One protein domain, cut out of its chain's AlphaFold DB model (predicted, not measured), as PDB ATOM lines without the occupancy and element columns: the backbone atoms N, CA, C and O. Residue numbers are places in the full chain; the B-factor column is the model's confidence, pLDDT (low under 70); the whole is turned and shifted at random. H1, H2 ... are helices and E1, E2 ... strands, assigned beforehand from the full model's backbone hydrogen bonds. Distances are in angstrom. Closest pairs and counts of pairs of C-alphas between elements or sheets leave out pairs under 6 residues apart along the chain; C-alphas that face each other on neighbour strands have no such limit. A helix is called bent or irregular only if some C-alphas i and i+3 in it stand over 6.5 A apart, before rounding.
ATOM      1  N   SER A  54      28.325  58.103   7.050       88.44
ATOM      2  CA  SER A  54      27.546  56.943   6.624       88.44
ATOM      3  C   SER A  54      26.846  56.242   7.798       88.44
ATOM      4  O   SER A  54      27.276  56.303   8.957       88.44
ATOM      5  N   LEU A  55      25.758  55.521   7.500       89.19
ATOM      6  CA  LEU A  55      25.055  54.694   8.489       89.19
ATOM      7  C   LEU A  55      25.997  53.668   9.143       89.19
ATOM      8  O   LEU A  55      25.929  53.453  10.354       89.19
ATOM      9  N   HIS A  56      26.896  53.068   8.357       91.94
ATOM     10  CA  HIS A  56      27.863  52.087   8.846       91.94
ATOM     11  C   HIS A  56      28.867  52.710   9.816       91.94
ATOM     12  O   HIS A  56      29.018  52.199  10.922       91.94
ATOM     13  N   MET A  57      29.459  53.857   9.461       92.31
ATOM     14  CA  MET A  57      30.366  54.601  10.342       92.31
ATOM     15  C   MET A  57      29.691  54.928  11.679       92.31
ATOM     16  O   MET A  57      30.222  54.643  12.752       92.31
ATOM     17  N   ARG A  58      28.454  55.433  11.632       91.56
ATOM     18  CA  ARG A  58      27.674  55.709  12.841       91.56
ATOM     19  C   ARG A  58      27.481  54.461  13.706       91.56
ATOM     20  O   ARG A  58      27.642  54.540  14.924       91.56
ATOM     21  N   ASN A  59      27.117  53.334  13.100       93.38
ATOM     22  CA  ASN A  59      26.895  52.080  13.816       93.38
ATOM     23  C   ASN A  59      28.190  51.533  14.427       93.38
ATOM     24  O   ASN A  59      28.164  51.065  15.560       93.38
ATOM     25  N   PHE A  60      29.322  51.643  13.735       95.81
ATOM     26  CA  PHE A  60      30.616  51.202  14.259       95.81
ATOM     27  C   PHE A  60      31.075  52.048  15.447       95.81
ATOM     28  O   PHE A  60      31.495  51.487  16.456       95.81
ATOM     29  N   ILE A  61      30.870  53.370  15.412       94.88
ATOM     30  CA  ILE A  61      31.096  54.230  16.586       94.88
ATOM     31  C   ILE A  61      30.194  53.808  17.754       94.88
ATOM     32  O   ILE A  61      30.659  53.717  18.886       94.88
ATOM     33  N   ARG A  62      28.909  53.519  17.503       95.19
ATOM     34  CA  ARG A  62      27.975  53.060  18.551       95.19
ATOM     35  C   ARG A  62      28.442  51.763  19.202       95.19
ATOM     36  O   ARG A  62      28.475  51.688  20.425       95.19
ATOM     37  N   LEU A  63      28.815  50.770  18.396       97.44
ATOM     38  CA  LEU A  63      29.349  49.499  18.888       97.44
ATOM     39  C   LEU A  63      30.651  49.711  19.670       97.44
ATOM     40  O   LEU A  63      30.825  49.118  20.728       97.44
ATOM     41  N   GLY A  64      31.518  50.608  19.200       97.75
ATOM     42  CA  GLY A  64      32.776  50.939  19.861       97.75
ATOM     43  C   GLY A  64      32.559  51.591  21.223       97.75
ATOM     44  O   GLY A  64      33.223  51.233  22.187       97.75
ATOM     45  N   LEU A  65      31.586  52.500  21.333       97.56
ATOM     46  CA  LEU A  65      31.229  53.139  22.600       97.56
ATOM     47  C   LEU A  65      30.627  52.141  23.599       97.56
ATOM     48  O   LEU A  65      30.945  52.205  24.784       97.56
ATOM     49  N   LEU A  66      29.783  51.213  23.135       98.12
ATOM     50  CA  LEU A  66      29.241  50.147  23.984       98.12
ATOM     51  C   LEU A  66      30.346  49.209  24.478       98.12
ATOM     52  O   LEU A  66      30.348  48.831  25.648       98.12
ATOM     53  N   LEU A  67      31.303  48.870  23.613       98.19
ATOM     54  CA  LEU A  67      32.435  48.028  23.981       98.19
ATOM     55  C   LEU A  67      33.401  48.743  24.937       98.19
ATOM     56  O   LEU A  67      33.876  48.130  25.889       98.19
ATOM     57  N   LEU A  68      33.621  50.048  24.747       98.12
ATOM     58  CA  LEU A  68      34.376  50.879  25.683       98.12
ATOM     59  C   LEU A  68      33.699  50.916  27.058       98.12
ATOM     60  O   LEU A  68      34.375  50.727  28.063       98.12
ATOM     61  N   LEU A  69      32.373  51.091  27.110       98.19
ATOM     62  CA  LEU A  69      31.613  51.043  28.363       98.19
ATOM     63  C   LEU A  69      31.736  49.674  29.042       98.19
ATOM     64  O   LEU A  69      31.985  49.608  30.243       98.19
ATOM     65  N   PHE A  70      31.608  48.585  28.280       98.25
ATOM     66  CA  PHE A  70      31.847  47.237  28.795       98.25
ATOM     67  C   PHE A  70      33.268  47.100  29.357       98.25
ATOM     68  O   PHE A  70      33.453  46.582  30.455       98.25
ATOM     69  N   SER A  71      34.267  47.652  28.670       97.81
ATOM     70  CA  SER A  71      35.641  47.670  29.161       97.81
ATOM     71  C   SER A  71      35.820  48.482  30.447       97.81
ATOM     72  O   SER A  71      36.551  48.047  31.336       97.81
ATOM     73  N   SER A  72      35.123  49.609  30.613       96.75
ATOM     74  CA  SER A  72      35.112  50.355  31.881       96.75
ATOM     75  C   SER A  72      34.595  49.499  33.042       96.75
ATOM     76  O   SER A  72      35.149  49.566  34.138       96.75
ATOM     77  N   LEU A  73      33.593  48.642  32.805       96.38
ATOM     78  CA  LEU A  73      33.108  47.686  33.810       96.38
ATOM     79  C   LEU A  73      34.162  46.625  34.150       96.38
ATOM     80  O   LEU A  73      34.337  46.305  35.324       96.38
ATOM     81  N   ILE A  74      34.911  46.129  33.157       96.38
ATOM     82  CA  ILE A  74      36.049  45.223  33.393       96.38
ATOM     83  C   ILE A  74      37.119  45.918  34.244       96.38
ATOM     84  O   ILE A  74      37.625  45.319  35.190       96.38
ATOM     85  N   GLY A  75      37.425  47.191  33.974       94.62
ATOM     86  CA  GLY A  75      38.332  47.989  34.804       94.62
ATOM     87  C   GLY A  75      37.845  48.110  36.255       94.62
ATOM     88  O   GLY A  75      38.631  47.974  37.191       94.62
ATOM     89  N   GLY A  76      36.536  48.270  36.461       93.56
ATOM     90  CA  GLY A  76      35.917  48.195  37.787       93.56
ATOM     91  C   GLY A  76      36.098  46.825  38.454       93.56
ATOM     92  O   GLY A  76      36.495  46.756  39.616       93.56
ATOM     93  N   ALA A  77      35.887  45.733  37.713       93.25
ATOM     94  CA  ALA A  77      36.110  44.371  38.202       93.25
ATOM     95  C   ALA A  77      37.585  44.112  38.560       93.25
ATOM     96  O   ALA A  77      37.863  43.487  39.580       93.25
ATOM     97  N   MET A  78      38.538  44.646  37.789       93.00
ATOM     98  CA  MET A  78      39.971  44.592  38.108       93.00
ATOM     99  C   MET A  78      40.283  45.221  39.465       93.00
ATOM    100  O   MET A  78      41.073  44.663  40.227       93.00
ATOM    101  N   ILE A  79      39.658  46.362  39.773       91.06
ATOM    102  CA  ILE A  79      39.798  47.038  41.068       91.06
ATOM    103  C   ILE A  79      39.134  46.215  42.176       91.06
ATOM    104  O   ILE A  79      39.788  45.901  43.167       91.06
ATOM    105  N   GLY A  80      37.870  45.821  41.996       89.81
ATOM    106  CA  GLY A  80      37.087  45.122  43.021       89.81
ATOM    107  C   GLY A  80      37.595  43.720  43.364       89.81
ATOM    108  O   GLY A  80      37.527  43.311  44.517       89.81
ATOM    109  N   LEU A  81      38.143  42.996  42.385       89.19
ATOM    110  CA  LEU A  81      38.699  41.650  42.567       89.19
ATOM    111  C   LEU A  81      40.207  41.659  42.842       89.19
ATOM    112  O   LEU A  81      40.804  40.598  43.004       89.19
ATOM    113  N   ASN A  82      40.842  42.837  42.829       86.25
ATOM    114  CA  ASN A  82      42.296  42.999  42.861       86.25
ATOM    115  C   ASN A  82      43.039  42.196  41.762       86.25
ATOM    116  O   ASN A  82      44.209  41.846  41.907       86.25
ATOM    117  N   ARG A  83      42.371  41.930  40.632       82.56
ATOM    118  CA  ARG A  83      42.847  41.127  39.487       82.56
ATOM    119  C   ARG A  83      43.505  42.002  38.417       82.56
ATOM    120  O   ARG A  83      43.109  42.027  37.255       82.56
ATOM    121  N   HIS A  84      44.481  42.794  38.842       78.88
ATOM    122  CA  HIS A  84      45.229  43.709  37.973       78.88
ATOM    123  C   HIS A  84      46.537  43.117  37.441       78.88
ATOM    124  O   HIS A  84      47.201  43.727  36.604       78.88
ATOM    125  N   LEU A  85      46.889  41.935  37.933       79.81
ATOM    126  CA  LEU A  85      47.931  41.049  37.446       79.81
ATOM    127  C   LEU A  85      47.349  39.636  37.455       79.81
ATOM    128  O   LEU A  85      46.429  39.348  38.225       79.81
ATOM    129  N   ALA A  86      47.901  38.762  36.620       76.31
ATOM    130  CA  ALA A  86      47.609  37.340  36.713       76.31
ATOM    131  C   ALA A  86      47.962  36.810  38.113       76.31
ATOM    132  O   ALA A  86      48.936  37.272  38.719       76.31
ATOM    133  N   SER A  87      47.207  35.824  38.609       68.06
ATOM    134  CA  SER A  87      47.573  35.145  39.857       68.06
ATOM    135  C   SER A  87      48.977  34.530  39.716       68.06
ATOM    136  O   SER A  87      49.296  34.017  38.637       68.06
ATOM    137  N   PRO A  88      49.830  34.555  40.757       67.69
ATOM    138  CA  PRO A  88      51.114  33.855  40.734       67.69
ATOM    139  C   PRO A  88      50.966  32.378  40.343       67.69
ATOM    140  O   PRO A  88      51.763  31.875  39.554       67.69
ATOM    141  N   ASP A  89      49.879  31.751  40.802       68.00
ATOM    142  CA  ASP A  89      49.543  30.344  40.558       68.00
ATOM    143  C   ASP A  89      48.713  30.129  39.280       68.00
ATOM    144  O   ASP A  89      48.265  29.017  39.001       68.00
ATOM    145  N   ALA A  90      48.466  31.185  38.495       68.19
ATOM    146  CA  ALA A  90      47.683  31.072  37.272       68.19
ATOM    147  C   ALA A  90      48.409  30.180  36.261       68.19
ATOM    148  O   ALA A  90      49.458  30.545  35.715       68.19
ATOM    149  N   ILE A  91      47.798  29.038  35.947       70.94
ATOM    150  CA  ILE A  91      48.176  28.231  34.792       70.94
ATOM    151  C   ILE A  91      47.677  28.984  33.560       70.94
ATOM    152  O   ILE A  91      46.499  28.932  33.198       70.94
ATOM    153  N   ALA A  92      48.575  29.749  32.944       72.62
ATOM    154  CA  ALA A  92      48.269  30.465  31.720       72.62
ATOM    155  C   ALA A  92      47.998  29.453  30.603       72.62
ATOM    156  O   ALA A  92      48.840  28.610  30.303       72.62
ATOM    157  N   THR A  93      46.851  29.575  29.940       78.38
ATOM    158  CA  THR A  93      46.614  28.911  28.655       78.38
ATOM    159  C   THR A  93      47.637  29.388  27.623       78.38
ATOM    160  O   THR A  93      48.079  28.615  26.780       78.38
ATOM    161  N   PHE A  94      48.027  30.664  27.697       83.56
ATOM    162  CA  PHE A  94      49.048  31.255  26.840       83.56
ATOM    163  C   PHE A  94      49.707  32.468  27.513       83.56
ATOM    164  O   PHE A  94      49.027  33.256  28.171       83.56
ATOM    165  N   HIS A  95      51.017  32.655  27.330       86.06
ATOM    166  CA  HIS A  95      51.775  33.796  27.865       86.06
ATOM    167  C   HIS A  95      52.345  34.637  26.726       86.06
ATOM    168  O   HIS A  95      52.945  34.100  25.799       86.06
ATOM    169  N   ILE A  96      52.165  35.955  26.804       86.56
ATOM    170  CA  ILE A  96      52.758  36.937  25.890       86.56
ATOM    171  C   ILE A  96      53.963  37.565  26.611       86.56
ATOM    172  O   ILE A  96      53.760  38.466  27.430       86.56
ATOM    173  N   PRO A  97      55.211  37.143  26.319       82.31
ATOM    174  CA  PRO A  97      56.365  37.451  27.172       82.31
ATOM    175  C   PRO A  97      56.697  38.941  27.278       82.31
ATOM    176  O   PRO A  97      57.082  39.415  28.340       82.31
ATOM    177  N   ILE A  98      56.514  39.700  26.193       88.25
ATOM    178  CA  ILE A  98      56.869  41.130  26.141       88.25
ATOM    179  C   ILE A  98      55.940  41.974  27.023       88.25
ATOM    180  O   ILE A  98      56.371  42.950  27.630       88.25
ATOM    181  N   LEU A  99      54.658  41.608  27.080       86.25
ATOM    182  CA  LEU A  99      53.632  42.344  27.827       86.25
ATOM    183  C   LEU A  99      53.388  41.758  29.221       86.25
ATOM    184  O   LEU A  99      52.626  42.326  30.003       86.25
ATOM    185  N   ASP A 100      53.999  40.606  29.501       86.38
ATOM    186  CA  ASP A 100      53.721  39.761  30.656       86.38
ATOM    187  C   ASP A 100      52.216  39.501  30.857       86.38
ATOM    188  O   ASP A 100      51.680  39.542  31.965       86.38
ATOM    189  N   TRP A 101      51.498  39.293  29.752       89.50
ATOM    190  CA  TRP A 101      50.071  38.976  29.762       89.50
ATOM    191  C   TRP A 101      49.876  37.472  29.772       89.50
ATOM    192  O   TRP A 101      50.399  36.770  28.904       89.50
ATOM    193  N   LYS A 102      49.095  36.979  30.729       87.50
ATOM    194  CA  LYS A 102      48.776  35.558  30.855       87.50
ATOM    195  C   LYS A 102      47.306  35.357  30.521       87.50
ATOM    196  O   LYS A 102      46.439  35.671  31.323       87.50
ATOM    197  N   ILE A 103      47.014  34.834  29.334       84.44
ATOM    198  CA  ILE A 103      45.655  34.423  28.973       84.44
ATOM    199  C   ILE A 103      45.300  33.218  29.841       84.44
ATOM    200  O   ILE A 103      45.984  32.198  29.776       84.44
ATOM    201  N   GLY A 104      44.262  33.334  30.662       78.25
ATOM    202  CA  GLY A 104      43.909  32.325  31.655       78.25
ATOM    203  C   GLY A 104      43.364  32.963  32.925       78.25
ATOM    204  O   GLY A 104      42.966  34.129  32.922       78.25
ATOM    205  N   GLN A 105      43.386  32.198  34.013       77.25
ATOM    206  CA  GLN A 105      42.749  32.554  35.279       77.25
ATOM    207  C   GLN A 105      43.360  33.825  35.897       77.25
ATOM    208  O   GLN A 105      44.521  33.856  36.311       77.25
ATOM    209  N   GLY A 106      42.558  34.889  35.980       82.75
ATOM    210  CA  GLY A 106      42.860  36.088  36.763       82.75
ATOM    211  C   GLY A 106      43.436  37.305  36.026       82.75
ATOM    212  O   GLY A 106      43.420  38.382  36.616       82.75
ATOM    213  N   ASP A 107      43.898  37.211  34.773       90.56
ATOM    214  CA  ASP A 107      44.450  38.382  34.060       90.56
ATOM    215  C   ASP A 107      43.392  39.138  33.241       90.56
ATOM    216  O   ASP A 107      43.213  38.947  32.035       90.56
ATOM    217  N   LEU A 108      42.690  40.058  33.897       92.38
ATOM    218  CA  LEU A 108      41.656  40.874  33.256       92.38
ATOM    219  C   LEU A 108      42.221  41.978  32.339       92.38
ATOM    220  O   LEU A 108      41.464  42.568  31.562       92.38
ATOM    221  N   ARG A 109      43.538  42.253  32.384       93.31
ATOM    222  CA  ARG A 109      44.169  43.338  31.606       93.31
ATOM    223  C   ARG A 109      43.960  43.163  30.109       93.31
ATOM    224  O   ARG A 109      43.754  44.150  29.411       93.31
ATOM    225  N   ILE A 110      43.994  41.922  29.629       93.88
ATOM    226  CA  ILE A 110      43.915  41.600  28.201       93.88
ATOM    227  C   ILE A 110      42.539  41.982  27.654       93.88
ATOM    228  O   ILE A 110      42.437  42.727  26.680       93.88
ATOM    229  N   SER A 111      41.471  41.521  28.314       95.56
ATOM    230  CA  SER A 111      40.104  41.848  27.901       95.56
ATOM    231  C   SER A 111      39.808  43.340  28.065       95.56
ATOM    232  O   SER A 111      39.242  43.959  27.163       95.56
ATOM    233  N   HIS A 112      40.274  43.954  29.158       96.06
ATOM    234  CA  HIS A 112      40.146  45.395  29.367       96.06
ATOM    235  C   HIS A 112      40.835  46.201  28.251       96.06
ATOM    236  O   HIS A 112      40.219  47.074  27.637       96.06
ATOM    237  N   PHE A 113      42.086  45.877  27.919       96.12
ATOM    238  CA  PHE A 113      42.843  46.542  26.859       96.12
ATOM    239  C   PHE A 113      42.135  46.434  25.507       96.12
ATOM    240  O   PHE A 113      41.879  47.453  24.864       96.12
ATOM    241  N   LEU A 114      41.762  45.220  25.096       96.88
ATOM    242  CA  LEU A 114      41.049  45.007  23.838       96.88
ATOM    243  C   LEU A 114      39.713  45.765  23.834       96.88
ATOM    244  O   LEU A 114      39.433  46.529  22.917       96.88
ATOM    245  N   GLY A 115      38.921  45.665  24.901       97.56
ATOM    246  CA  GLY A 115      37.658  46.391  25.002       97.56
ATOM    247  C   GLY A 115      37.823  47.916  24.913       97.56
ATOM    248  O   GLY A 115      37.033  48.576  24.238       97.56
ATOM    249  N   MET A 116      38.872  48.483  25.525       97.19
ATOM    250  CA  MET A 116      39.159  49.921  25.439       97.19
ATOM    251  C   MET A 116      39.542  50.340  24.020       97.19
ATOM    252  O   MET A 116      39.087  51.382  23.556       97.19
ATOM    253  N   HIS A 117      40.354  49.532  23.332       97.56
ATOM    254  CA  HIS A 117      40.838  49.826  21.981       97.56
ATOM    255  C   HIS A 117      39.819  49.542  20.868       97.56
ATOM    256  O   HIS A 117      40.007  49.969  19.723       97.56
ATOM    257  N   GLY A 118      38.715  48.867  21.196       97.25
ATOM    258  CA  GLY A 118      37.636  48.573  20.261       97.25
ATOM    259  C   GLY A 118      37.017  49.822  19.632       97.25
ATOM    260  O   GLY A 118      36.725  49.820  18.437       97.25
ATOM    261  N   LEU A 119      36.879  50.925  20.383       97.06
ATOM    262  CA  LEU A 119      36.352  52.180  19.834       97.06
ATOM    263  C   LEU A 119      37.254  52.744  18.730       97.06
ATOM    264  O   LEU A 119      36.749  53.112  17.670       97.06
ATOM    265  N   GLN A 120      38.570  52.792  18.955       97.62
ATOM    266  CA  GLN A 120      39.541  53.277  17.974       97.62
ATOM    267  C   GLN A 120      39.509  52.400  16.722       97.62
ATOM    268  O   GLN A 120      39.428  52.920  15.611       97.62
ATOM    269  N   LEU A 121      39.509  51.076  16.899       97.81
ATOM    270  CA  LEU A 121      39.462  50.129  15.788       97.81
ATOM    271  C   LEU A 121      38.186  50.301  14.953       97.81
ATOM    272  O   LEU A 121      38.255  50.440  13.733       97.81
ATOM    273  N   PHE A 122      37.017  50.346  15.594       97.75
ATOM    274  CA  PHE A 122      35.738  50.436  14.888       97.75
ATOM    275  C   PHE A 122      35.543  51.805  14.228       97.75
ATOM    276  O   PHE A 122      34.990  51.881  13.131       97.75
ATOM    277  N   ALA A 123      36.040  52.879  14.847       95.69
ATOM    278  CA  ALA A 123      36.052  54.204  14.237       95.69
ATOM    279  C   ALA A 123      36.934  54.238  12.979       95.69
ATOM    280  O   ALA A 123      36.487  54.745  11.956       95.69
ATOM    281  N   LEU A 124      38.137  53.652  13.010       96.88
ATOM    282  CA  LEU A 124      39.018  53.581  11.837       96.88
ATOM    283  C   LEU A 124      38.399  52.763  10.694       96.88
ATOM    284  O   LEU A 124      38.437  53.199   9.544       96.88
ATOM    285  N   ILE A 125      37.768  51.627  11.010       96.06
ATOM    286  CA  ILE A 125      37.017  50.831  10.026       96.06
ATOM    287  C   ILE A 125      35.864  51.652   9.440       96.06
ATOM    288  O   ILE A 125      35.601  51.596   8.245       96.06
ATOM    289  N   GLY A 126      35.159  52.425  10.263       94.69
ATOM    290  CA  GLY A 126      34.063  53.264   9.794       94.69
ATOM    291  C   GLY A 126      34.523  54.433   8.921       94.69
ATOM    292  O   GLY A 126      33.852  54.744   7.939       94.69
ATOM    293  N   ILE A 127      35.674  55.041   9.230       94.38
ATOM    294  CA  ILE A 127      36.294  56.100   8.421       94.38
ATOM    295  C   ILE A 127      36.692  55.559   7.047       94.38
ATOM    296  O   ILE A 127      36.412  56.215   6.048       94.38
ATOM    297  N   SER A 128      37.287  54.364   6.972       93.62
ATOM    298  CA  SER A 128      37.776  53.803   5.703       93.62
ATOM    299  C   SER A 128      36.666  53.489   4.693       93.62
ATOM    300  O   SER A 128      36.924  53.449   3.493       93.62
ATOM    301  N   ILE A 129      35.429  53.306   5.163       92.06
ATOM    302  CA  ILE A 129      34.242  53.103   4.319       92.06
ATOM    303  C   ILE A 129      33.342  54.343   4.237       92.06
ATOM    304  O   ILE A 129      32.270  54.294   3.625       92.06
ATOM    305  N   ASN A 130      33.717  55.449   4.884       88.31
ATOM    306  CA  ASN A 130      32.929  56.670   4.851       88.31
ATOM    307  C   ASN A 130      33.035  57.317   3.462       88.31
ATOM    308  O   ASN A 130      34.125  57.467   2.927       88.31
ATOM    309  N   GLY A 131      31.901  57.691   2.865       82.75
ATOM    310  CA  GLY A 131      31.861  58.255   1.508       82.75
ATOM    311  C   GLY A 131      31.741  57.226   0.375       82.75
ATOM    312  O   GLY A 131      31.559  57.613  -0.777       82.75
ATOM    313  N   VAL A 132      31.753  55.923   0.675       84.94
ATOM    314  CA  VAL A 132      31.395  54.889  -0.309       84.94
ATOM    315  C   VAL A 132      29.882  54.945  -0.548       84.94
ATOM    316  O   VAL A 132      29.101  54.639   0.353       84.94
ATOM    317  N   SER A 133      29.467  55.338  -1.758       77.56
ATOM    318  CA  SER A 133      28.058  55.601  -2.103       77.56
ATOM    319  C   SER A 133      27.140  54.397  -1.879       77.56
ATOM    320  O   SER A 133      26.029  54.555  -1.376       77.56
ATOM    321  N   GLN A 134      27.609  53.189  -2.206       83.94
ATOM    322  CA  GLN A 134      26.929  51.934  -1.894       83.94
ATOM    323  C   GLN A 134      27.937  50.859  -1.491       83.94
ATOM    324  O   GLN A 134      28.628  50.273  -2.327       83.94
ATOM    325  N   LEU A 135      28.011  50.573  -0.191       89.25
ATOM    326  CA  LEU A 135      28.797  49.452   0.305       89.25
ATOM    327  C   LEU A 135      28.138  48.140  -0.136       89.25
ATOM    328  O   LEU A 135      26.950  47.912   0.105       89.25
ATOM    329  N   LYS A 136      28.908  47.250  -0.772       93.88
ATOM    330  CA  LYS A 136      28.405  45.929  -1.168       93.88
ATOM    331  C   LYS A 136      27.897  45.186   0.071       93.88
ATOM    332  O   LYS A 136      28.600  45.120   1.079       93.88
ATOM    333  N   LYS A 137      26.714  44.565  -0.024       93.19
ATOM    334  CA  LYS A 137      26.107  43.794   1.081       93.19
ATOM    335  C   LYS A 137      27.079  42.768   1.670       93.19
ATOM    336  O   LYS A 137      27.208  42.691   2.884       93.19
ATOM    337  N   ALA A 138      27.802  42.042   0.814       95.00
ATOM    338  CA  ALA A 138      28.809  41.071   1.241       95.00
ATOM    339  C   ALA A 138      29.915  41.713   2.099       95.00
ATOM    340  O   ALA A 138      30.233  41.199   3.165       95.00
ATOM    341  N   THR A 139      30.445  42.871   1.687       94.00
ATOM    342  CA  THR A 139      31.453  43.621   2.452       94.00
ATOM    343  C   THR A 139      30.898  44.099   3.790       94.00
ATOM    344  O   THR A 139      31.562  43.944   4.809       94.00
ATOM    345  N   ALA A 140      29.673  44.632   3.811       94.38
ATOM    346  CA  ALA A 140      29.026  45.049   5.051       94.38
ATOM    347  C   ALA A 140      28.903  43.874   6.032       94.38
ATOM    348  O   ALA A 140      29.352  43.987   7.169       94.38
ATOM    349  N   VAL A 141      28.361  42.735   5.582       96.25
ATOM    350  CA  VAL A 141      28.235  41.514   6.395       96.25
ATOM    351  C   VAL A 141      29.593  41.093   6.945       96.25
ATOM    352  O   VAL A 141      29.707  40.844   8.139       96.25
ATOM    353  N   TRP A 142      30.633  41.086   6.112       97.44
ATOM    354  CA  TRP A 142      31.974  40.699   6.538       97.44
ATOM    355  C   TRP A 142      32.523  41.607   7.651       97.44
ATOM    356  O   TRP A 142      33.014  41.112   8.663       97.44
ATOM    357  N   LEU A 143      32.366  42.929   7.519       97.12
ATOM    358  CA  LEU A 143      32.803  43.890   8.538       97.12
ATOM    359  C   LEU A 143      32.031  43.733   9.855       97.12
ATOM    360  O   LEU A 143      32.642  43.735  10.923       97.12
ATOM    361  N   TYR A 144      30.706  43.565   9.800       97.31
ATOM    362  CA  TYR A 144      29.907  43.321  11.007       97.31
ATOM    363  C   TYR A 144      30.269  41.986  11.670       97.31
ATOM    364  O   TYR A 144      30.345  41.933  12.895       97.31
ATOM    365  N   SER A 145      30.549  40.936  10.892       97.62
ATOM    366  CA  SER A 145      31.010  39.647  11.420       97.62
ATOM    367  C   SER A 145      32.364  39.764  12.115       97.62
ATOM    368  O   SER A 145      32.526  39.226  13.207       97.62
ATOM    369  N   LEU A 146      33.318  40.509  11.548       97.50
ATOM    370  CA  LEU A 146      34.607  40.764  12.198       97.50
ATOM    371  C   LEU A 146      34.454  41.523  13.518       97.50
ATOM    372  O   LEU A 146      35.073  41.155  14.513       97.50
ATOM    373  N   ILE A 147      33.613  42.559  13.542       97.88
ATOM    374  CA  ILE A 147      33.305  43.306  14.767       97.88
ATOM    375  C   ILE A 147      32.650  42.387  15.805       97.88
ATOM    376  O   ILE A 147      33.022  42.418  16.975       97.88
ATOM    377  N   GLY A 148      31.715  41.533  15.383       97.94
ATOM    378  CA  GLY A 148      31.085  40.537  16.249       97.94
ATOM    379  C   GLY A 148      32.100  39.559  16.844       97.94
ATOM    380  O   GLY A 148      32.116  39.359  18.056       97.94
ATOM    381  N   LEU A 149      32.992  39.009  16.017       98.19
ATOM    382  CA  LEU A 149      34.079  38.128  16.455       98.19
ATOM    383  C   LEU A 149      35.036  38.832  17.421       98.19
ATOM    384  O   LEU A 149      35.451  38.228  18.404       98.19
ATOM    385  N   TYR A 150      35.344  40.110  17.188       98.31
ATOM    386  CA  TYR A 150      36.146  40.913  18.108       98.31
ATOM    387  C   TYR A 150      35.475  41.042  19.479       98.31
ATOM    388  O   TYR A 150      36.097  40.758  20.501       98.31
ATOM    389  N   CYS A 151      34.190  41.404  19.516       98.19
ATOM    390  CA  CYS A 151      33.422  41.484  20.761       98.19
ATOM    391  C   CYS A 151      33.359  40.129  21.484       98.19
ATOM    392  O   CYS A 151      33.518  40.075  22.703       98.19
ATOM    393  N   LEU A 152      33.167  39.035  20.740       98.06
ATOM    394  CA  LEU A 152      33.188  37.679  21.290       98.06
ATOM    395  C   LEU A 152      34.561  37.324  21.860       98.06
ATOM    396  O   LEU A 152      34.624  36.763  22.944       98.06
ATOM    397  N   ALA A 153      35.657  37.683  21.190       96.56
ATOM    398  CA  ALA A 153      37.003  37.457  21.705       96.56
ATOM    399  C   ALA A 153      37.239  38.217  23.020       96.56
ATOM    400  O   ALA A 153      37.732  37.631  23.981       96.56
ATOM    401  N   VAL A 154      36.824  39.489  23.100       97.38
ATOM    402  CA  VAL A 154      36.889  40.283  24.341       97.38
ATOM    403  C   VAL A 154      36.120  39.590  25.469       97.38
ATOM    404  O   VAL A 154      36.662  39.419  26.562       97.38
ATOM    405  N   LEU A 155      34.885  39.150  25.202       97.00
ATOM    406  CA  LEU A 155      34.049  38.454  26.180       97.00
ATOM    407  C   LEU A 155      34.654  37.110  26.607       97.00
ATOM    408  O   LEU A 155      34.725  36.829  27.797       97.00
ATOM    409  N   SER A 156      35.126  36.297  25.667       94.62
ATOM    410  CA  SER A 156      35.733  34.995  25.956       94.62
ATOM    411  C   SER A 156      36.988  35.130  26.813       94.62
ATOM    412  O   SER A 156      37.147  34.388  27.776       94.62
ATOM    413  N   VAL A 157      37.854  36.107  26.518       93.44
ATOM    414  CA  VAL A 157      39.047  36.385  27.337       93.44
ATOM    415  C   VAL A 157      38.652  36.872  28.731       93.44
ATOM    416  O   VAL A 157      39.276  36.471  29.709       93.44
ATOM    417  N   PHE A 158      37.601  37.693  28.848       94.38
ATOM    418  CA  PHE A 158      37.066  38.098  30.149       94.38
ATOM    419  C   PHE A 158      36.571  36.891  30.952       94.38
ATOM    420  O   PHE A 158      36.976  36.716  32.095       94.38
ATOM    421  N   LEU A 159      35.737  36.039  30.352       93.38
ATOM    422  CA  LEU A 159      35.179  34.861  31.017       93.38
ATOM    423  C   LEU A 159      36.268  33.871  31.433       93.38
ATOM    424  O   LEU A 159      36.230  33.369  32.550       93.38
ATOM    425  N   LEU A 160      37.268  33.646  30.580       91.06
ATOM    426  CA  LEU A 160      38.411  32.796  30.908       91.06
ATOM    427  C   LEU A 160      39.200  33.325  32.115       91.06
ATOM    428  O   LEU A 160      39.685  32.536  32.916       91.06
ATOM    429  N   ALA A 161      39.300  34.648  32.262       89.94
ATOM    430  CA  ALA A 161      39.942  35.282  33.410       89.94
ATOM    431  C   ALA A 161      39.076  35.303  34.682       89.94
ATOM    432  O   ALA A 161      39.579  35.640  35.760       89.94
ATOM    433  N   MET A 162      37.785  34.979  34.570       89.19
ATOM    434  CA  MET A 162      36.862  34.907  35.704       89.19
ATOM    435  C   MET A 162      36.846  33.535  36.380       89.19
ATOM    436  O   MET A 162      36.631  33.499  37.594       89.19
ATOM    437  N   ILE A 163      37.097  32.469  35.612       84.94
ATOM    438  CA  ILE A 163      37.306  31.088  36.084       84.94
ATOM    439  C   ILE A 163      38.621  31.012  36.866       84.94
ATOM    440  O   ILE A 163      38.643  30.277  37.873       84.94
TER     441      ILE A 163
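Overview. This is residues 54 to 163 of the 163 residues of an uncharacterized protein of Marivirga sericea (UniProt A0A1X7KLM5). Three helices lie lengthwise in a rod, H1 and H3 running the same way and the bent H2 running back beside them, with the small antiparallel hairpin E1 and E2 at one end. The printed part has 110 residues, mostly helix, in the order H1, E1, E2, H2, H3. It is only just loose, close to compact, with a radius of gyration of the C-alphas of 16.1 A and spans of 54 by 24 by 23 A.

Arrangement. In the hairpin of E1, residues 92 to 96, and E2, residues 101 to 104, N 93 and O 103 are within hydrogen-bond range, 2.8 A. H2, residues 109 to 128, was assigned as one helix by its hydrogen bonds but is bent, C-alphas 116 and 119 being 6.7 A apart, into H2a, 109 to 116, and H2b, 119 to 128. H2a touches H3, residues 137 to 162, with residues 151 to 158 of H3 alone; the closest C-alphas are Ser 111 and Val 154, 5.0 A. H2b touches H1, residues 55 to 80, with residues 56 to 68 of H1 alone; the closest C-alphas are Gly 64 and Leu 119, 3.8 A. In H1, H2a, H2b and H3 every O i to N i+4 pair is within hydrogen-bond range.

Along the chain. H1, 37.8 A long, begins at C-alpha 55 (25.055, 54.694, 8.489). H3, 37.3 A, ends at C-alpha 162 (36.862, 34.907, 35.704).

Size, cuts and confidence. The printed part has no cut. The link H1 to E1 is long, 11 residues. Residues 87 to 90 have pLDDT under 70.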